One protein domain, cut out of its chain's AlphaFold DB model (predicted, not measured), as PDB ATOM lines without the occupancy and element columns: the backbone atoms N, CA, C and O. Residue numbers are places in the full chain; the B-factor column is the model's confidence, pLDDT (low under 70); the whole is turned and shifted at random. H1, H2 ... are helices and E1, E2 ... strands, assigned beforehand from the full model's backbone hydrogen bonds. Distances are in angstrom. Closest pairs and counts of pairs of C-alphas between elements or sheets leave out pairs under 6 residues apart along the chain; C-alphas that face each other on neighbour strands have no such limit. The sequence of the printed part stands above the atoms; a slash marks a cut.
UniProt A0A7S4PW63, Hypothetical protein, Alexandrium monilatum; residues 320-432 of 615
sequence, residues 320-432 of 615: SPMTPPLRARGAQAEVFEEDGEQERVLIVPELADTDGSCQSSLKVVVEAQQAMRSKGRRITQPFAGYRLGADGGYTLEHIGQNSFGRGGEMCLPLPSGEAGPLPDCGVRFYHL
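What this domain is: This is residues 320 to 432 of the 615 residues of the protein "Hypothetical protein" of Alexandrium monilatum (UniProt A0A7S4PW63). A strongly twisted six-stranded sheet curls round one helix, H1, and a small three-stranded sheet is partly face to face with it, the strands of the two sheets crossed. The hairpin E2 and E3 of the small sheet reaches toward one end of the longest axis, and the end of H1 lies toward the other. The printed part has 113 residues, with five strands E1 to E5, then H1, then four strands E6 to E9; the class is mixed, helices and strands. The large sheet runs E5, E4, E1, E9, E6, E7 and the small one E2, E3, E8, both antiparallel throughout. The whole is compact, with a radius of gyration of the C-alphas of 14.1 A and spans of 45 by 31 by 27 A.

How they stand to each other: Residues 320 to 321 form a short antiparallel pairing with residues 430 to 431 of E9, residues 425 to 431. E1, residues 326 to 329, is staggered: it pairs with E9 over residues 326 to 327 and with E4, residues 350 to 352, over residues 327 to 329. N 326 and O 427 are 2.8 A apart, and N 327 and O 352 are 2.9 A apart. E1 runs on at 73 degrees, across a break of 2 residues, into E2, residues 332 to 338. E2 and E3, residues 341 to 348, form a hairpin, with N 334 and O 345 at 2.9 A. E3 runs on at 49 degrees into E4 across a break of 1 residue. E4 forms a hairpin with E5, residues 358 to 360; N 351 and O 359 are 2.8 A apart. H1, residues 361 to 374, is on the large sheet, which curls round it, an arrangement of two layers, a helix on one face of a sheet. The closest C-alphas of H1 and E9, those of Val 365 and Phe 429, are 6.9 A apart; every O i to N i+4 pair of H1 is within hydrogen-bond range. E6, residues 382 to 388, is antiparallel to E9 at 156 degrees, with N 385 and O 428 at 2.7 A. E6 forms a hairpin with E7, residues 394 to 398, where N 384 and O 397 are 2.9 A apart. E8, residues 410 to 414, is antiparallel to E3, with N 346 and O 412 at 2.7 A. The two sheets form a sandwich, two sheets face to face: the facing parts are 9.7 A centre to centre, their best planes 27 degrees apart, and their strands at 79 degrees. E6 and E8 are near each other.

Where its parts are: E1 begins at C-alpha 326, (186.984, 189.012, 168.376). E2 spans 18.7 A and E3, the longest strand by residues, 21.8 A; E4 and E5 have 3 residues each. H1 spans 20.3 A, from C-alpha 361 at (188.364, 197.845, 163.657) to C-alpha 374 at (189.483, 186.218, 147.043). E6 spans 19.9 A, while E7 and E8 are 12.6 and 12.4 A long. E9 spans 19.7 A and ends at C-alpha 431, (177.637, 188.845, 155.573).

The domain as a whole: The two C-alphas farthest apart, those of Gly 340 and Lys 375, are 45.7 A apart, while those of Ser 320 and Leu 432, the first and last printed, are 6.3 A apart. The printed part has no cut. The link from E7 to E8, 11 residues, is long; those from H1 to E6 and from E8 to E9 are short. The mean pLDDT of the printed part is 85.6, and it is under 70 at residues 338 to 342, 378, 380 and 416 to 421.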
ATOM      1  N   SER A 320     176.360 184.565 157.641       92.62
ATOM      2  CA  SER A 320     177.606 183.809 157.726       92.62
ATOM      3  C   SER A 320     178.729 184.693 158.269       92.62
ATOM      4  O   SER A 320     178.873 185.842 157.834       92.62
ATOM      5  N   PRO A 321     179.527 184.196 159.230       94.31
ATOM      6  CA  PRO A 321     180.612 184.973 159.803       94.31
ATOM      7  C   PRO A 321     181.745 185.174 158.793       94.31
ATOM      8  O   PRO A 321     182.181 184.244 158.116       94.31
ATOM      9  N   MET A 322     182.254 186.400 158.731       93.81
ATOM     10  CA  MET A 322     183.426 186.794 157.949       93.81
ATOM     11  C   MET A 322     184.726 186.671 158.745       93.81
ATOM     12  O   MET A 322     185.787 186.471 158.156       93.81
ATOM     13  N   THR A 323     184.650 186.791 160.072       94.69
ATOM     14  CA  THR A 323     185.799 186.713 160.986       94.69
ATOM     15  C   THR A 323     185.601 185.625 162.042       94.69
ATOM     16  O   THR A 323     184.467 185.188 162.280       94.69
ATOM     17  N   PRO A 324     186.670 185.167 162.718       94.00
ATOM     18  CA  PRO A 324     186.520 184.528 164.025       94.00
ATOM     19  C   PRO A 324     185.877 185.499 165.042       94.00
ATOM     20  O   PRO A 324     185.766 186.697 164.756       94.00
ATOM     21  N   PRO A 325     185.422 185.006 166.207       93.12
ATOM     22  CA  PRO A 325     185.042 185.868 167.323       93.12
ATOM     23  C   PRO A 325     186.231 186.723 167.777       93.12
ATOM     24  O   PRO A 325     187.328 186.203 167.973       93.12
ATOM     25  N   LEU A 326     186.000 188.020 167.949       95.25
ATOM     26  CA  LEU A 326     186.984 189.012 168.376       95.25
ATOM     27  C   LEU A 326     186.524 189.658 169.684       95.25
ATOM     28  O   LEU A 326     185.337 189.626 170.020       95.25
ATOM     29  N   ARG A 327     187.449 190.278 170.415       94.06
ATOM     30  CA  ARG A 327     187.144 191.081 171.604       94.06
ATOM     31  C   ARG A 327     187.446 192.546 171.358       94.06
ATOM     32  O   ARG A 327     188.517 192.881 170.860       94.06
ATOM     33  N   ALA A 328     186.524 193.412 171.743       93.62
ATOM     34  CA  ALA A 328     186.732 194.846 171.690       93.62
ATOM     35  C   ALA A 328     187.826 195.268 172.688       93.62
ATOM     36  O   ALA A 328     187.830 194.851 173.848       93.62
ATOM     37  N   ARG A 329     188.763 196.107 172.245       93.56
ATOM     38  CA  ARG A 329     189.845 196.661 173.068       93.56
ATOM     39  C   ARG A 329     189.734 198.174 173.094       93.56
ATOM     40  O   ARG A 329     189.576 198.804 172.057       93.56
ATOM     41  N   GLY A 330     189.785 198.741 174.301       89.81
ATOM     42  CA  GLY A 330     189.604 200.180 174.501       89.81
ATOM     43  C   GLY A 330     188.196 200.673 174.162       89.81
ATOM     44  O   GLY A 330     188.043 201.848 173.852       89.81
ATOM     45  N   ALA A 331     187.193 199.787 174.184       91.19
ATOM     46  CA  ALA A 331     185.828 200.153 173.842       91.19
ATOM     47  C   ALA A 331     185.197 201.066 174.896       91.19
ATOM     48  O   ALA A 331     185.364 200.847 176.098       91.19
ATOM     49  N   GLN A 332     184.466 202.074 174.432       89.75
ATOM     50  CA  GLN A 332     183.831 203.084 175.275       89.75
ATOM     51  C   GLN A 332     182.385 203.286 174.829       89.75
ATOM     52  O   GLN A 332     182.066 203.121 173.654       89.75
ATOM     53  N   ALA A 333     181.508 203.608 175.778       87.88
ATOM     54  CA  ALA A 333     180.156 204.059 175.478       87.88
ATOM     55  C   ALA A 333     180.119 205.576 175.635       87.88
ATOM     56  O   ALA A 333     180.343 206.079 176.735       87.88
ATOM     57  N   GLU A 334     179.815 206.277 174.553       86.75
ATOM     58  CA  GLU A 334     179.604 207.720 174.558       86.75
ATOM     59  C   GLU A 334     178.123 208.027 174.343       86.75
ATOM     60  O   GLU A 334     177.382 207.219 173.780       86.75
ATOM     61  N   VAL A 335     177.682 209.175 174.850       83.62
ATOM     62  CA  VAL A 335     176.335 209.692 174.610       83.62
ATOM     63  C   VAL A 335     176.483 210.887 173.691       83.62
ATOM     64  O   VAL A 335     177.149 211.858 174.050       83.62
ATOM     65  N   PHE A 336     175.875 210.797 172.519       77.44
ATOM     66  CA  PHE A 336     175.760 211.901 171.587       77.44
ATOM     67  C   PHE A 336     174.379 212.522 171.759       77.44
ATOM     68  O   PHE A 336     173.376 211.816 171.832       77.44
ATOM     69  N   GLU A 337     174.343 213.846 171.876       72.00
ATOM     70  CA  GLU A 337     173.106 214.617 171.821       72.00
ATOM     71  C   GLU A 337     173.027 215.286 170.454       72.00
ATOM     72  O   GLU A 337     173.825 216.174 170.147       72.00
ATOM     73  N   GLU A 338     172.059 214.867 169.646       60.12
ATOM     74  CA  GLU A 338     171.722 215.511 168.380       60.12
ATOM     75  C   GLU A 338     170.211 215.765 168.365       60.12
ATOM     76  O   GLU A 338     169.420 214.899 168.721       60.12
ATOM     77  N   ASP A 339     169.805 217.006 168.077       54.44
ATOM     78  CA  ASP A 339     168.398 217.444 168.045       54.44
ATOM     79  C   ASP A 339     167.551 217.133 169.302       54.44
ATOM     80  O   ASP A 339     166.323 217.085 169.260       54.44
ATOM     81  N   GLY A 340     168.202 217.003 170.465       55.91
ATOM     82  CA  GLY A 340     167.544 216.702 171.741       55.91
ATOM     83  C   GLY A 340     167.301 215.211 171.989       55.91
ATOM     84  O   GLY A 340     166.740 214.863 173.030       55.91
ATOM     85  N   GLU A 341     167.752 214.338 171.086       54.78
ATOM     86  CA  GLU A 341     167.801 212.895 171.296       54.78
ATOM     87  C   GLU A 341     169.184 212.482 171.816       54.78
ATOM     88  O   GLU A 341     170.221 212.863 171.274       54.78
ATOM     89  N   GLN A 342     169.197 211.709 172.905       66.38
ATOM     90  CA  GLN A 342     170.411 211.101 173.447       66.38
ATOM     91  C   GLN A 342     170.607 209.721 172.822       66.38
ATOM     92  O   GLN A 342     169.935 208.758 173.205       66.38
ATOM     93  N   GLU A 343     171.561 209.604 171.904       74.75
ATOM     94  CA  GLU A 343     171.971 208.321 171.347       74.75
ATOM     95  C   GLU A 343     173.232 207.818 172.047       74.75
ATOM     96  O   GLU A 343     174.248 208.507 172.157       74.75
ATOM     97  N   ARG A 344     173.177 206.581 172.545       84.44
ATOM     98  CA  ARG A 344     174.356 205.915 173.095       84.44
ATOM     99  C   ARG A 344     175.075 205.206 171.963       84.44
ATOM    100  O   ARG A 344     174.468 204.398 171.270       84.44
ATOM    101  N   VAL A 345     176.374 205.432 171.832       88.00
ATOM    102  CA  VAL A 345     177.198 204.826 170.787       88.00
ATOM    103  C   VAL A 345     178.364 204.083 171.429       88.00
ATOM    104  O   VAL A 345     179.068 204.600 172.295       88.00
ATOM    105  N   LEU A 346     178.557 202.840 171.005       90.69
ATOM    106  CA  LEU A 346     179.726 202.026 171.292       90.69
ATOM    107  C   LEU A 346     180.837 202.388 170.310       90.69
ATOM    108  O   LEU A 346     180.726 202.108 169.117       90.69
ATOM    109  N   ILE A 347     181.930 202.935 170.829       92.50
ATOM    110  CA  ILE A 347     183.146 203.208 170.069       92.50
ATOM    111  C   ILE A 347     184.127 202.064 170.307       92.50
ATOM    112  O   ILE A 347     184.517 201.798 171.444       92.50
ATOM    113  N   VAL A 348     184.528 201.381 169.237       94.81
ATOM    114  CA  VAL A 348     185.462 200.248 169.254       94.81
ATOM    115  C   VAL A 348     186.695 200.597 168.417       94.81
ATOM    116  O   VAL A 348     186.662 200.438 167.192       94.81
ATOM    117  N   PRO A 349     187.794 201.068 169.030       94.31
ATOM    118  CA  PRO A 349     188.995 201.437 168.285       94.31
ATOM    119  C   PRO A 349     189.734 200.207 167.752       94.31
ATOM    120  O   PRO A 349     190.102 200.162 166.576       94.31
ATOM    121  N   GLU A 350     189.896 199.188 168.596       96.12
ATOM    122  CA  GLU A 350     190.672 197.992 168.284       96.12
ATOM    123  C   GLU A 350     189.904 196.705 168.583       96.12
ATOM    124  O   GLU A 350     189.049 196.634 169.470       96.12
ATOM    125  N   LEU A 351     190.263 195.660 167.845       96.19
ATOM    126  CA  LEU A 351     189.764 194.305 167.990       96.19
ATOM    127  C   LEU A 351     190.942 193.363 168.231       96.19
ATOM    128  O   LEU A 351     191.915 193.378 167.478       96.19
ATOM    129  N   ALA A 352     190.830 192.552 169.279       95.06
ATOM    130  CA  ALA A 352     191.762 191.482 169.598       95.06
ATOM    131  C   ALA A 352     191.227 190.133 169.110       95.06
ATOM    132  O   ALA A 352     190.059 189.805 169.347       95.06
ATOM    133  N   ASP A 353     192.084 189.344 168.469       91.81
ATOM    134  CA  ASP A 353     191.810 187.938 168.178       91.81
ATOM    135  C   ASP A 353     192.029 187.031 169.406       91.81
ATOM    136  O   ASP A 353     192.273 187.493 170.525       91.81
ATOM    137  N   THR A 354     191.913 185.716 169.208       83.12
ATOM    138  CA  THR A 354     192.122 184.714 170.265       83.12
ATOM    139  C   THR A 354     193.555 184.671 170.786       83.12
ATOM    140  O   THR A 354     193.762 184.245 171.921       83.12
ATOM    141  N   ASP A 355     194.517 185.132 169.988       86.69
ATOM    142  CA  ASP A 355     195.943 185.124 170.313       86.69
ATOM    143  C   ASP A 355     196.372 186.442 170.989       86.69
ATOM    144  O   ASP A 355     197.521 186.601 171.402       86.69
ATOM    145  N   GLY A 356     195.437 187.389 171.144       84.56
ATOM    146  CA  GLY A 356     195.653 188.697 171.761       84.56
ATOM    147  C   GLY A 356     196.238 189.744 170.810       84.56
ATOM    148  O   GLY A 356     196.542 190.857 171.246       84.56
ATOM    149  N   SER A 357     196.377 189.422 169.520       91.19
ATOM    150  CA  SER A 357     196.833 190.365 168.502       91.19
ATOM    151  C   SER A 357     195.762 191.426 168.273       91.19
ATOM    152  O   SER A 357     194.616 191.100 167.966       91.19
ATOM    153  N   CYS A 358     196.130 192.696 168.445       93.06
ATOM    154  CA  CYS A 358     195.211 193.826 168.328       93.06
ATOM    155  C   CYS A 358     195.392 194.536 166.983       93.06
ATOM    156  O   CYS A 358     196.511 194.833 166.558       93.06
ATOM    157  N   GLN A 359     194.280 194.829 166.316       94.62
ATOM    158  CA  GLN A 359     194.239 195.612 165.083       94.62
ATOM    159  C   GLN A 359     193.086 196.614 165.131       94.62
ATOM    160  O   GLN A 359     192.100 196.389 165.829       94.62
ATOM    161  N   SER A 360     193.177 197.701 164.358       95.88
ATOM    162  CA  SER A 360     192.069 198.655 164.262       95.88
ATOM    163  C   SER A 360     190.827 198.014 163.639       95.88
ATOM    164  O   SER A 360     190.930 197.204 162.711       95.88
ATOM    165  N   SER A 361     189.643 198.406 164.115       95.44
ATOM    166  CA  SER A 361     188.364 197.845 163.657       95.44
ATOM    167  C   SER A 361     188.179 197.950 162.140       95.44
ATOM    168  O   SER A 361     187.784 196.977 161.493       95.44
ATOM    169  N   LEU A 362     188.533 199.102 161.552       95.50
ATOM    170  CA  LEU A 362     188.490 199.308 160.103       95.50
ATOM    171  C   LEU A 362     189.407 198.335 159.345       95.50
ATOM    172  O   LEU A 362     189.019 197.797 158.308       95.50
ATOM    173  N   LYS A 363     190.621 198.085 159.849       95.25
ATOM    174  CA  LYS A 363     191.564 197.174 159.192       95.25
ATOM    175  C   LYS A 363     191.018 195.747 159.170       95.25
ATOM    176  O   LYS A 363     191.027 195.119 158.113       95.25
ATOM    177  N   VAL A 364     190.471 195.281 160.293       95.31
ATOM    178  CA  VAL A 364     189.904 193.930 160.411       95.31
ATOM    179  C   VAL A 364     188.772 193.700 159.409       95.31
ATOM    180  O   VAL A 364     188.781 192.697 158.693       95.31
ATOM    181  N   VAL A 365     187.802 194.621 159.310       94.31
ATOM    182  CA  VAL A 365     186.685 194.445 158.364       94.31
ATOM    183  C   VAL A 365     187.157 194.500 156.909       94.31
ATOM    184  O   VAL A 365     186.682 193.716 156.085       94.31
ATOM    185  N   VAL A 366     188.121 195.369 156.583       93.12
ATOM    186  CA  VAL A 366     188.673 195.483 155.226       93.12
ATOM    187  C   VAL A 366     189.393 194.197 154.826       93.12
ATOM    188  O   VAL A 366     189.142 193.674 153.736       93.12
ATOM    189  N   GLU A 367     190.237 193.647 155.700       94.62
ATOM    190  CA  GLU A 367     190.924 192.372 155.467       94.62
ATOM    191  C   GLU A 367     189.923 191.216 155.332       94.62
ATOM    192  O   GLU A 367     190.022 190.413 154.400       94.62
ATOM    193  N   ALA A 368     188.889 191.175 156.178       93.12
ATOM    194  CA  ALA A 368     187.827 190.177 156.091       93.12
ATOM    195  C   ALA A 368     187.057 190.263 154.759       93.12
ATOM    196  O   ALA A 368     186.797 189.246 154.109       93.12
ATOM    197  N   GLN A 369     186.731 191.474 154.295       92.19
ATOM    198  CA  GLN A 369     186.101 191.682 152.988       92.19
ATOM    199  C   GLN A 369     187.005 191.231 151.835       92.19
ATOM    200  O   GLN A 369     186.528 190.596 150.891       92.19
ATOM    201  N   GLN A 370     188.303 191.544 151.887       91.56
ATOM    202  CA  GLN A 370     189.273 191.124 150.872       91.56
ATOM    203  C   GLN A 370     189.416 189.598 150.824       91.56
ATOM    204  O   GLN A 370     189.355 189.014 149.739       91.56
ATOM    205  N   ALA A 371     189.520 188.943 151.983       91.69
ATOM    206  CA  ALA A 371     189.626 187.489 152.096       91.69
ATOM    207  C   ALA A 371     188.382 186.754 151.571       91.69
ATOM    208  O   ALA A 371     188.467 185.647 151.044       91.69
ATOM    209  N   MET A 372     187.205 187.356 151.698       89.88
ATOM    210  CA  MET A 372     185.973 186.793 151.150       89.88
ATOM    211  C   MET A 372     185.873 186.994 149.632       89.88
ATOM    212  O   MET A 372     185.484 186.067 148.916       89.88
ATOM    213  N   ARG A 373     186.294 188.157 149.118       88.88
ATOM    214  CA  ARG A 373     186.378 188.409 147.668       88.88
ATOM    215  C   ARG A 373     187.360 187.462 146.980       88.88
ATOM    216  O   ARG A 373     187.042 186.954 145.908       88.88
ATOM    217  N   SER A 374     188.508 187.171 147.597       89.69
ATOM    218  CA  SER A 374     189.483 186.218 147.043       89.69
ATOM    219  C   SER A 374     188.954 184.779 146.991       89.69
ATOM    220  O   SER A 374     189.355 184.013 146.120       89.69
ATOM    221  N   LYS A 375     187.985 184.429 147.848       87.25
ATOM    222  CA  LYS A 375     187.235 183.159 147.808       87.25
ATOM    223  C   LYS A 375     186.074 183.160 146.800       87.25
ATOM    224  O   LYS A 375     185.246 182.254 146.828       87.25
ATOM    225  N   GLY A 376     185.960 184.185 145.951       83.50
ATOM    226  CA  GLY A 376     184.885 184.312 144.963       83.50
ATOM    227  C   GLY A 376     183.513 184.638 145.561       83.50
ATOM    228  O   GLY A 376     182.501 184.530 144.869       83.50
ATOM    229  N   ARG A 377     183.437 185.038 146.840       79.38
ATOM    230  CA  ARG A 377     182.172 185.427 147.473       79.38
ATOM    231  C   ARG A 377     181.849 186.875 147.123       79.38
ATOM    232  O   ARG A 377     182.621 187.794 147.404       79.38
ATOM    233  N   ARG A 378     180.673 187.093 146.536       69.81
ATOM    234  CA  ARG A 378     180.142 188.433 146.284       69.81
ATOM    235  C   ARG A 378     179.580 188.993 147.591       69.81
ATOM    236  O   ARG A 378     178.437 188.725 147.934       69.81
ATOM    237  N   ILE A 379     180.390 189.754 148.327       70.12
ATOM    238  CA  ILE A 379     179.887 190.510 149.480       70.12
ATOM    239  C   ILE A 379     179.199 191.762 148.960       70.12
ATOM    240  O   ILE A 379     179.851 192.608 148.345       70.12
ATOM    241  N   THR A 380     177.902 191.881 149.224       67.69
ATOM    242  CA  THR A 380     177.171 193.130 149.017       67.69
ATOM    243  C   THR A 380     177.598 194.138 150.078       67.69
ATOM    244  O   THR A 380     178.247 195.125 149.739       67.69
ATOM    245  N   GLN A 381     177.315 193.867 151.357       77.50
ATOM    246  CA  GLN A 381     177.648 194.747 152.482       77.50
ATOM    247  C   GLN A 381     177.928 193.933 153.763       77.50
ATOM    248  O   GLN A 381     177.233 192.942 154.005       77.50
ATOM    249  N   PRO A 382     178.962 194.292 154.549       90.62
ATOM    250  CA  PRO A 382     179.254 193.635 155.816       90.62
ATOM    251  C   PRO A 382     178.368 194.174 156.947       90.62
ATOM    252  O   PRO A 382     177.884 195.302 156.900       90.62
ATOM    253  N   PHE A 383     178.203 193.358 157.982       92.75
ATOM    254  CA  PHE A 383     177.533 193.707 159.231       92.75
ATOM    255  C   PHE A 383     178.519 193.560 160.384       92.75
ATOM    256  O   PHE A 383     179.289 192.595 160.413       92.75
ATOM    257  N   ALA A 384     178.478 194.480 161.343       93.62
ATOM    258  CA  ALA A 384     179.137 194.305 162.628       93.62
ATOM    259  C   ALA A 384     178.151 193.662 163.596       93.62
ATOM    260  O   ALA A 384     177.098 194.218 163.889       93.62
ATOM    261  N   GLY A 385     178.490 192.480 164.088       92.75
ATOM    262  CA  GLY A 385     177.817 191.884 165.223       92.75
ATOM    263  C   GLY A 385     178.538 192.236 166.509       92.75
ATOM    264  O   GLY A 385     179.747 192.018 166.600       92.75
ATOM    265  N   TYR A 386     177.809 192.709 167.513       91.44
ATOM    266  CA  TYR A 386     178.342 192.917 168.856       91.44
ATOM    267  C   TYR A 386     177.496 192.201 169.909       91.44
ATOM    268  O   TYR A 386     176.285 192.021 169.757       91.44
ATOM    269  N   ARG A 387     178.150 191.769 170.985       89.56
ATOM    270  CA  ARG A 387     177.520 191.128 172.137       89.56
ATOM    271  C   ARG A 387     178.139 191.659 173.415       89.56
ATOM    272  O   ARG A 387     179.354 191.602 173.592       89.56
ATOM    273  N   LEU A 388     177.285 192.150 174.302       86.50
ATOM    274  CA  LEU A 388     177.670 192.609 175.628       86.50
ATOM    275  C   LEU A 388     177.605 191.415 176.587       86.50
ATOM    276  O   LEU A 388     176.522 190.895 176.844       86.50
ATOM    277  N   GLY A 389     178.753 190.972 177.097       82.31
ATOM    278  CA  GLY A 389     178.866 189.787 177.947       82.31
ATOM    279  C   GLY A 389     179.172 188.479 177.201       82.31
ATOM    280  O   GLY A 389     179.439 188.443 175.995       82.31
ATOM    281  N   ALA A 390     179.190 187.379 177.962       71.62
ATOM    282  CA  ALA A 390     179.680 186.081 177.497       71.62
ATOM    283  C   ALA A 390     178.647 185.259 176.702       71.62
ATOM    284  O   ALA A 390     179.052 184.485 175.834       71.62
ATOM    285  N   ASP A 391     177.348 185.466 176.942       73.69
ATOM    286  CA  ASP A 391     176.271 184.581 176.479       73.69
ATOM    287  C   ASP A 391     175.282 185.278 175.530       73.69
ATOM    288  O   ASP A 391     175.091 186.492 175.597       73.69
ATOM    289  N   GLY A 392     174.637 184.492 174.658       79.38
ATOM    290  CA  GLY A 392     173.625 184.943 173.689       79.38
ATOM    291  C   GLY A 392     174.159 185.176 172.270       79.38
ATOM    292  O   GLY A 392     175.361 185.056 172.004       79.38
ATOM    293  N   GLY A 393     173.254 185.496 171.344       87.44
ATOM    294  CA  GLY A 393     173.597 185.884 169.971       87.44
ATOM    295  C   GLY A 393     174.202 187.295 169.851       87.44
ATOM    296  O   GLY A 393     174.250 188.061 170.813       87.44
ATOM    297  N   TYR A 394     174.655 187.656 168.650       89.62
ATOM    298  CA  TYR A 394     175.190 188.987 168.337       89.62
ATOM    299  C   TYR A 394     174.100 189.901 167.767       89.62
ATOM    300  O   TYR A 394     173.442 189.546 166.787       89.62
ATOM    301  N   THR A 395     173.953 191.108 168.314       89.19
ATOM    302  CA  THR A 395     173.174 192.175 167.673       89.19
ATOM    303  C   THR A 395     173.905 192.608 166.415       89.19
ATOM    304  O   THR A 395     175.087 192.926 166.497       89.19
ATOM    305  N   LEU A 396     173.230 192.605 165.264       89.12
ATOM    306  CA  LEU A 396     173.838 193.029 164.003       89.12
ATOM    307  C   LEU A 396     173.472 194.463 163.671       89.12
ATOM    308  O   LEU A 396     172.291 194.797 163.634       89.12
ATOM    309  N   GLU A 397     174.492 195.219 163.296       88.94
ATOM    310  CA  GLU A 397     174.380 196.557 162.745       88.94
ATOM    311  C   GLU A 397     174.986 196.593 161.354       88.94
ATOM    312  O   GLU A 397     176.018 195.968 161.066       88.94
ATOM    313  N   HIS A 398     174.313 197.314 160.467       87.44
ATOM    314  CA  HIS A 398     174.854 197.580 159.148       87.44
ATOM    315  C   HIS A 398     176.066 198.499 159.275       87.44
ATOM    316  O   HIS A 398     176.013 199.492 159.998       87.44
ATOM    317  N   ILE A 399     177.157 198.171 158.579       89.69
ATOM    318  CA  ILE A 399     178.362 198.999 158.608       89.69
ATOM    319  C   ILE A 399     178.748 199.488 157.214       89.69
ATOM    320  O   ILE A 399     178.874 198.731 156.247       89.69
ATOM    321  N   GLY A 400     178.968 200.795 157.134       87.12
ATOM    322  CA  GLY A 400     179.432 201.503 155.948       87.12
ATOM    323  C   GLY A 400     180.586 202.440 156.286       87.12
ATOM    324  O   GLY A 400     181.158 202.377 157.367       87.12
ATOM    325  N   GLN A 401     180.926 203.342 155.362       83.94
ATOM    326  CA  GLN A 401     181.994 204.324 155.592       83.94
ATOM    327  C   GLN A 401     181.712 205.227 156.803       83.94
ATOM    328  O   GLN A 401     182.634 205.535 157.546       83.94
ATOM    329  N   ASN A 402     180.445 205.583 157.033       86.50
ATOM    330  CA  ASN A 402     180.035 206.452 158.141       86.50
ATOM    331  C   ASN A 402     180.043 205.746 159.504       86.50
ATOM    332  O   ASN A 402     179.927 206.406 160.528       86.50
ATOM    333  N   SER A 403     180.191 204.419 159.529       91.12
ATOM    334  CA  SER A 403     180.293 203.636 160.765       91.12
ATOM    335  C   SER A 403     181.707 203.645 161.347       91.12
ATOM    336  O   SER A 403     181.946 202.992 162.359       91.12
ATOM    337  N   PHE A 404     182.653 204.333 160.698       93.75
ATOM    338  CA  PHE A 404     184.031 204.438 161.155       93.75
ATOM    339  C   PHE A 404     184.442 205.898 161.313       93.75
ATOM    340  O   PHE A 404     184.251 206.717 160.411       93.75
ATOM    341  N   GLY A 405     185.048 206.210 162.453       90.75
ATOM    342  CA  GLY A 405     185.671 207.502 162.684       90.75
ATOM    343  C   GLY A 405     186.982 207.658 161.911       90.75
ATOM    344  O   GLY A 405     187.461 206.752 161.220       90.75
ATOM    345  N   ARG A 406     187.592 208.845 162.006       88.06
ATOM    346  CA  ARG A 406     188.796 209.183 161.221       88.06
ATOM    347  C   ARG A 406     190.011 208.326 161.586       88.06
ATOM    348  O   ARG A 406     190.897 208.174 160.748       88.06
ATOM    349  N   GLY A 407     190.063 207.797 162.807       86.88
ATOM    350  CA  GLY A 407     191.115 206.895 163.276       86.88
ATOM    351  C   GLY A 407     190.876 205.422 162.922       86.88
ATOM    352  O   GLY A 407     191.737 204.588 163.198       86.88
ATOM    353  N   GLY A 408     189.753 205.088 162.276       91.44
ATOM    354  CA  GLY A 408     189.365 203.711 161.965       91.44
ATOM    355  C   GLY A 408     188.680 202.975 163.121       91.44
ATOM    356  O   GLY A 408     188.461 201.763 163.022       91.44
ATOM    357  N   GLU A 409     188.338 203.690 164.192       94.38
ATOM    358  CA  GLU A 409     187.432 203.242 165.241       94.38
ATOM    359  C   GLU A 409     186.033 203.010 164.678       94.38
ATOM    360  O   GLU A 409     185.565 203.768 163.836       94.38
ATOM    361  N   MET A 410     185.375 201.942 165.117       95.38
ATOM    362  CA  MET A 410     184.024 201.594 164.692       95.38
ATOM    363  C   MET A 410     183.008 202.150 165.686       95.38
ATOM    364  O   MET A 410     183.164 201.944 166.886       95.38
ATOM    365  N   CYS A 411     181.959 202.790 165.183       92.50
ATOM    366  CA  CYS A 411     180.871 203.360 165.969       92.50
ATOM    367  C   CYS A 411     179.595 202.549 165.723       92.50
ATOM    368  O   CYS A 411     179.147 202.440 164.581       92.50
ATOM    369  N   LEU A 412     179.028 201.963 166.780       89.88
ATOM    370  CA  LEU A 412     177.810 201.149 166.719       89.88
ATOM    371  C   LEU A 412     176.758 201.691 167.693       89.88
ATOM    372  O   LEU A 412     177.121 202.020 168.821       89.88
ATOM    373  N   PRO A 413     175.469 201.743 167.328       86.31
ATOM    374  CA  PRO A 413     174.422 202.150 168.260       86.31
ATOM    375  C   PRO A 413     174.328 201.169 169.437       86.31
ATOM    376  O   PRO A 413     174.381 199.947 169.265       86.31
ATOM    377  N   LEU A 414     174.175 201.704 170.650       81.25
ATOM    378  CA  LEU A 414     173.897 200.953 171.872       81.25
ATOM    379  C   LEU A 414     172.444 201.161 172.303       81.25
ATOM    380  O   LEU A 414     171.971 202.298 172.344       81.25
ATOM    381  N   PRO A 415     171.743 200.101 172.743       70.25
ATOM    382  CA  PRO A 415     170.418 200.252 173.318       70.25
ATOM    383  C   PRO A 415     170.444 201.173 174.547       70.25
ATOM    384  O   PRO A 415     171.341 201.095 175.397       70.25
ATOM    385  N   SER A 416     169.414 202.006 174.678       59.75
ATOM    386  CA  SER A 416     169.152 202.786 175.889       59.75
ATOM    387  C   SER A 416     169.045 201.843 177.101       59.75
ATOM    388  O   SER A 416     168.360 200.820 177.046       59.75
ATOM    389  N   GLY A 417     169.758 202.147 178.187       57.59
ATOM    390  CA  GLY A 417     169.851 201.296 179.378       57.59
ATOM    391  C   GLY A 417     170.781 201.900 180.429       57.59
ATOM    392  O   GLY A 417     171.452 202.891 180.141       57.59
ATOM    393  N   GLU A 418     170.811 201.323 181.636       44.16
ATOM    394  CA  GLU A 418     171.533 201.897 182.780       44.16
ATOM    395  C   GLU A 418     172.997 202.238 182.456       44.16
ATOM    396  O   GLU A 418     173.729 201.477 181.810       44.16
ATOM    397  N   ALA A 419     173.408 203.424 182.910       51.09
ATOM    398  CA  ALA A 419     174.769 203.922 182.827       51.09
ATOM    399  C   ALA A 419     175.661 203.119 183.785       51.09
ATOM    400  O   ALA A 419     175.811 203.452 184.957       51.09
ATOM    401  N   GLY A 420     176.223 202.025 183.281       60.91
ATOM    402  CA  GLY A 420     177.229 201.217 183.962       60.91
ATOM    403  C   GLY A 420     178.523 201.126 183.150       60.91
ATOM    404  O   GLY A 420     178.536 201.494 181.971       60.91
ATOM    405  N   PRO A 421     179.620 200.633 183.756       67.00
ATOM    406  CA  PRO A 421     180.830 200.308 183.010       67.00
ATOM    407  C   PRO A 421     180.490 199.326 181.884       67.00
ATOM    408  O   PRO A 421     179.742 198.367 182.093       67.00
ATOM    409  N   LEU A 422     181.026 199.579 180.688       75.25
ATOM    410  CA  LEU A 422     180.781 198.719 179.538       75.25
ATOM    411  C   LEU A 422     181.315 197.307 179.854       75.25
ATOM    412  O   LEU A 422     182.496 197.174 180.193       75.25
ATOM    413  N   PRO A 423     180.478 196.256 179.783       78.38
ATOM    414  CA  PRO A 423     180.945 194.891 179.973       78.38
ATOM    415  C   PRO A 423     181.892 194.489 178.838       78.38
ATOM    416  O   PRO A 423     182.003 195.179 177.822       78.38
ATOM    417  N   ASP A 424     182.545 193.335 178.990       84.94
ATOM    418  CA  ASP A 424     183.336 192.757 177.904       84.94
ATOM    419  C   ASP A 424     182.478 192.626 176.638       84.94
ATOM    420  O   ASP A 424     181.333 192.162 176.690       84.94
ATOM    421  N   CYS A 425     183.021 193.084 175.512       89.44
ATOM    422  CA  CYS A 425     182.285 193.203 174.264       89.44
ATOM    423  C   CYS A 425     182.897 192.271 173.220       89.44
ATOM    424  O   CYS A 425     184.020 192.471 172.748       89.44
ATOM    425  N   GLY A 426     182.146 191.229 172.872       92.88
ATOM    426  CA  GLY A 426     182.474 190.355 171.758       92.88
ATOM    427  C   GLY A 426     182.048 191.005 170.450       92.88
ATOM    428  O   GLY A 426     180.914 191.463 170.333       92.88
ATOM    429  N   VAL A 427     182.922 190.994 169.449       94.38
ATOM    430  CA  VAL A 427     182.648 191.528 168.110       94.38
ATOM    431  C   VAL A 427     182.902 190.452 167.066       94.38
ATOM    432  O   VAL A 427     183.833 189.656 167.180       94.38
ATOM    433  N   ARG A 428     182.072 190.411 166.028       95.31
ATOM    434  CA  ARG A 428     182.269 189.534 164.874       95.31
ATOM    435  C   ARG A 428     181.660 190.171 163.636       95.31
ATOM    436  O   ARG A 428     180.582 190.744 163.720       95.31
ATOM    437  N   PHE A 429     182.320 190.070 162.487       95.31
ATOM    438  CA  PHE A 429     181.755 190.579 161.237       95.31
ATOM    439  C   PHE A 429     181.009 189.483 160.488       95.31
ATOM    440  O   PHE A 429     181.430 188.326 160.499       95.31
ATOM    441  N   TYR A 430     179.930 189.855 159.807       94.38
ATOM    442  CA  TYR A 430     179.044 188.938 159.093       94.38
ATOM    443  C   TYR A 430     178.720 189.443 157.692       94.38
ATOM    444  O   TYR A 430     178.800 190.637 157.404       94.38
ATOM    445  N   HIS A 431     178.292 188.525 156.833       92.44
ATOM    446  CA  HIS A 431     177.637 188.845 155.573       92.44
ATOM    447  C   HIS A 431     176.336 188.053 155.431       92.44
ATOM    448  O   HIS A 431     176.142 187.007 156.055       92.44
ATOM    449  N   LEU A 432     175.454 188.549 154.569       90.56
ATOM    450  CA  LEU A 432     174.228 187.851 154.200       90.56
ATOM    451  C   LEU A 432     174.561 186.653 153.311       90.56
ATOM    452  O   LEU A 432     175.368 186.767 152.383       90.56
TER     453      LEU A 432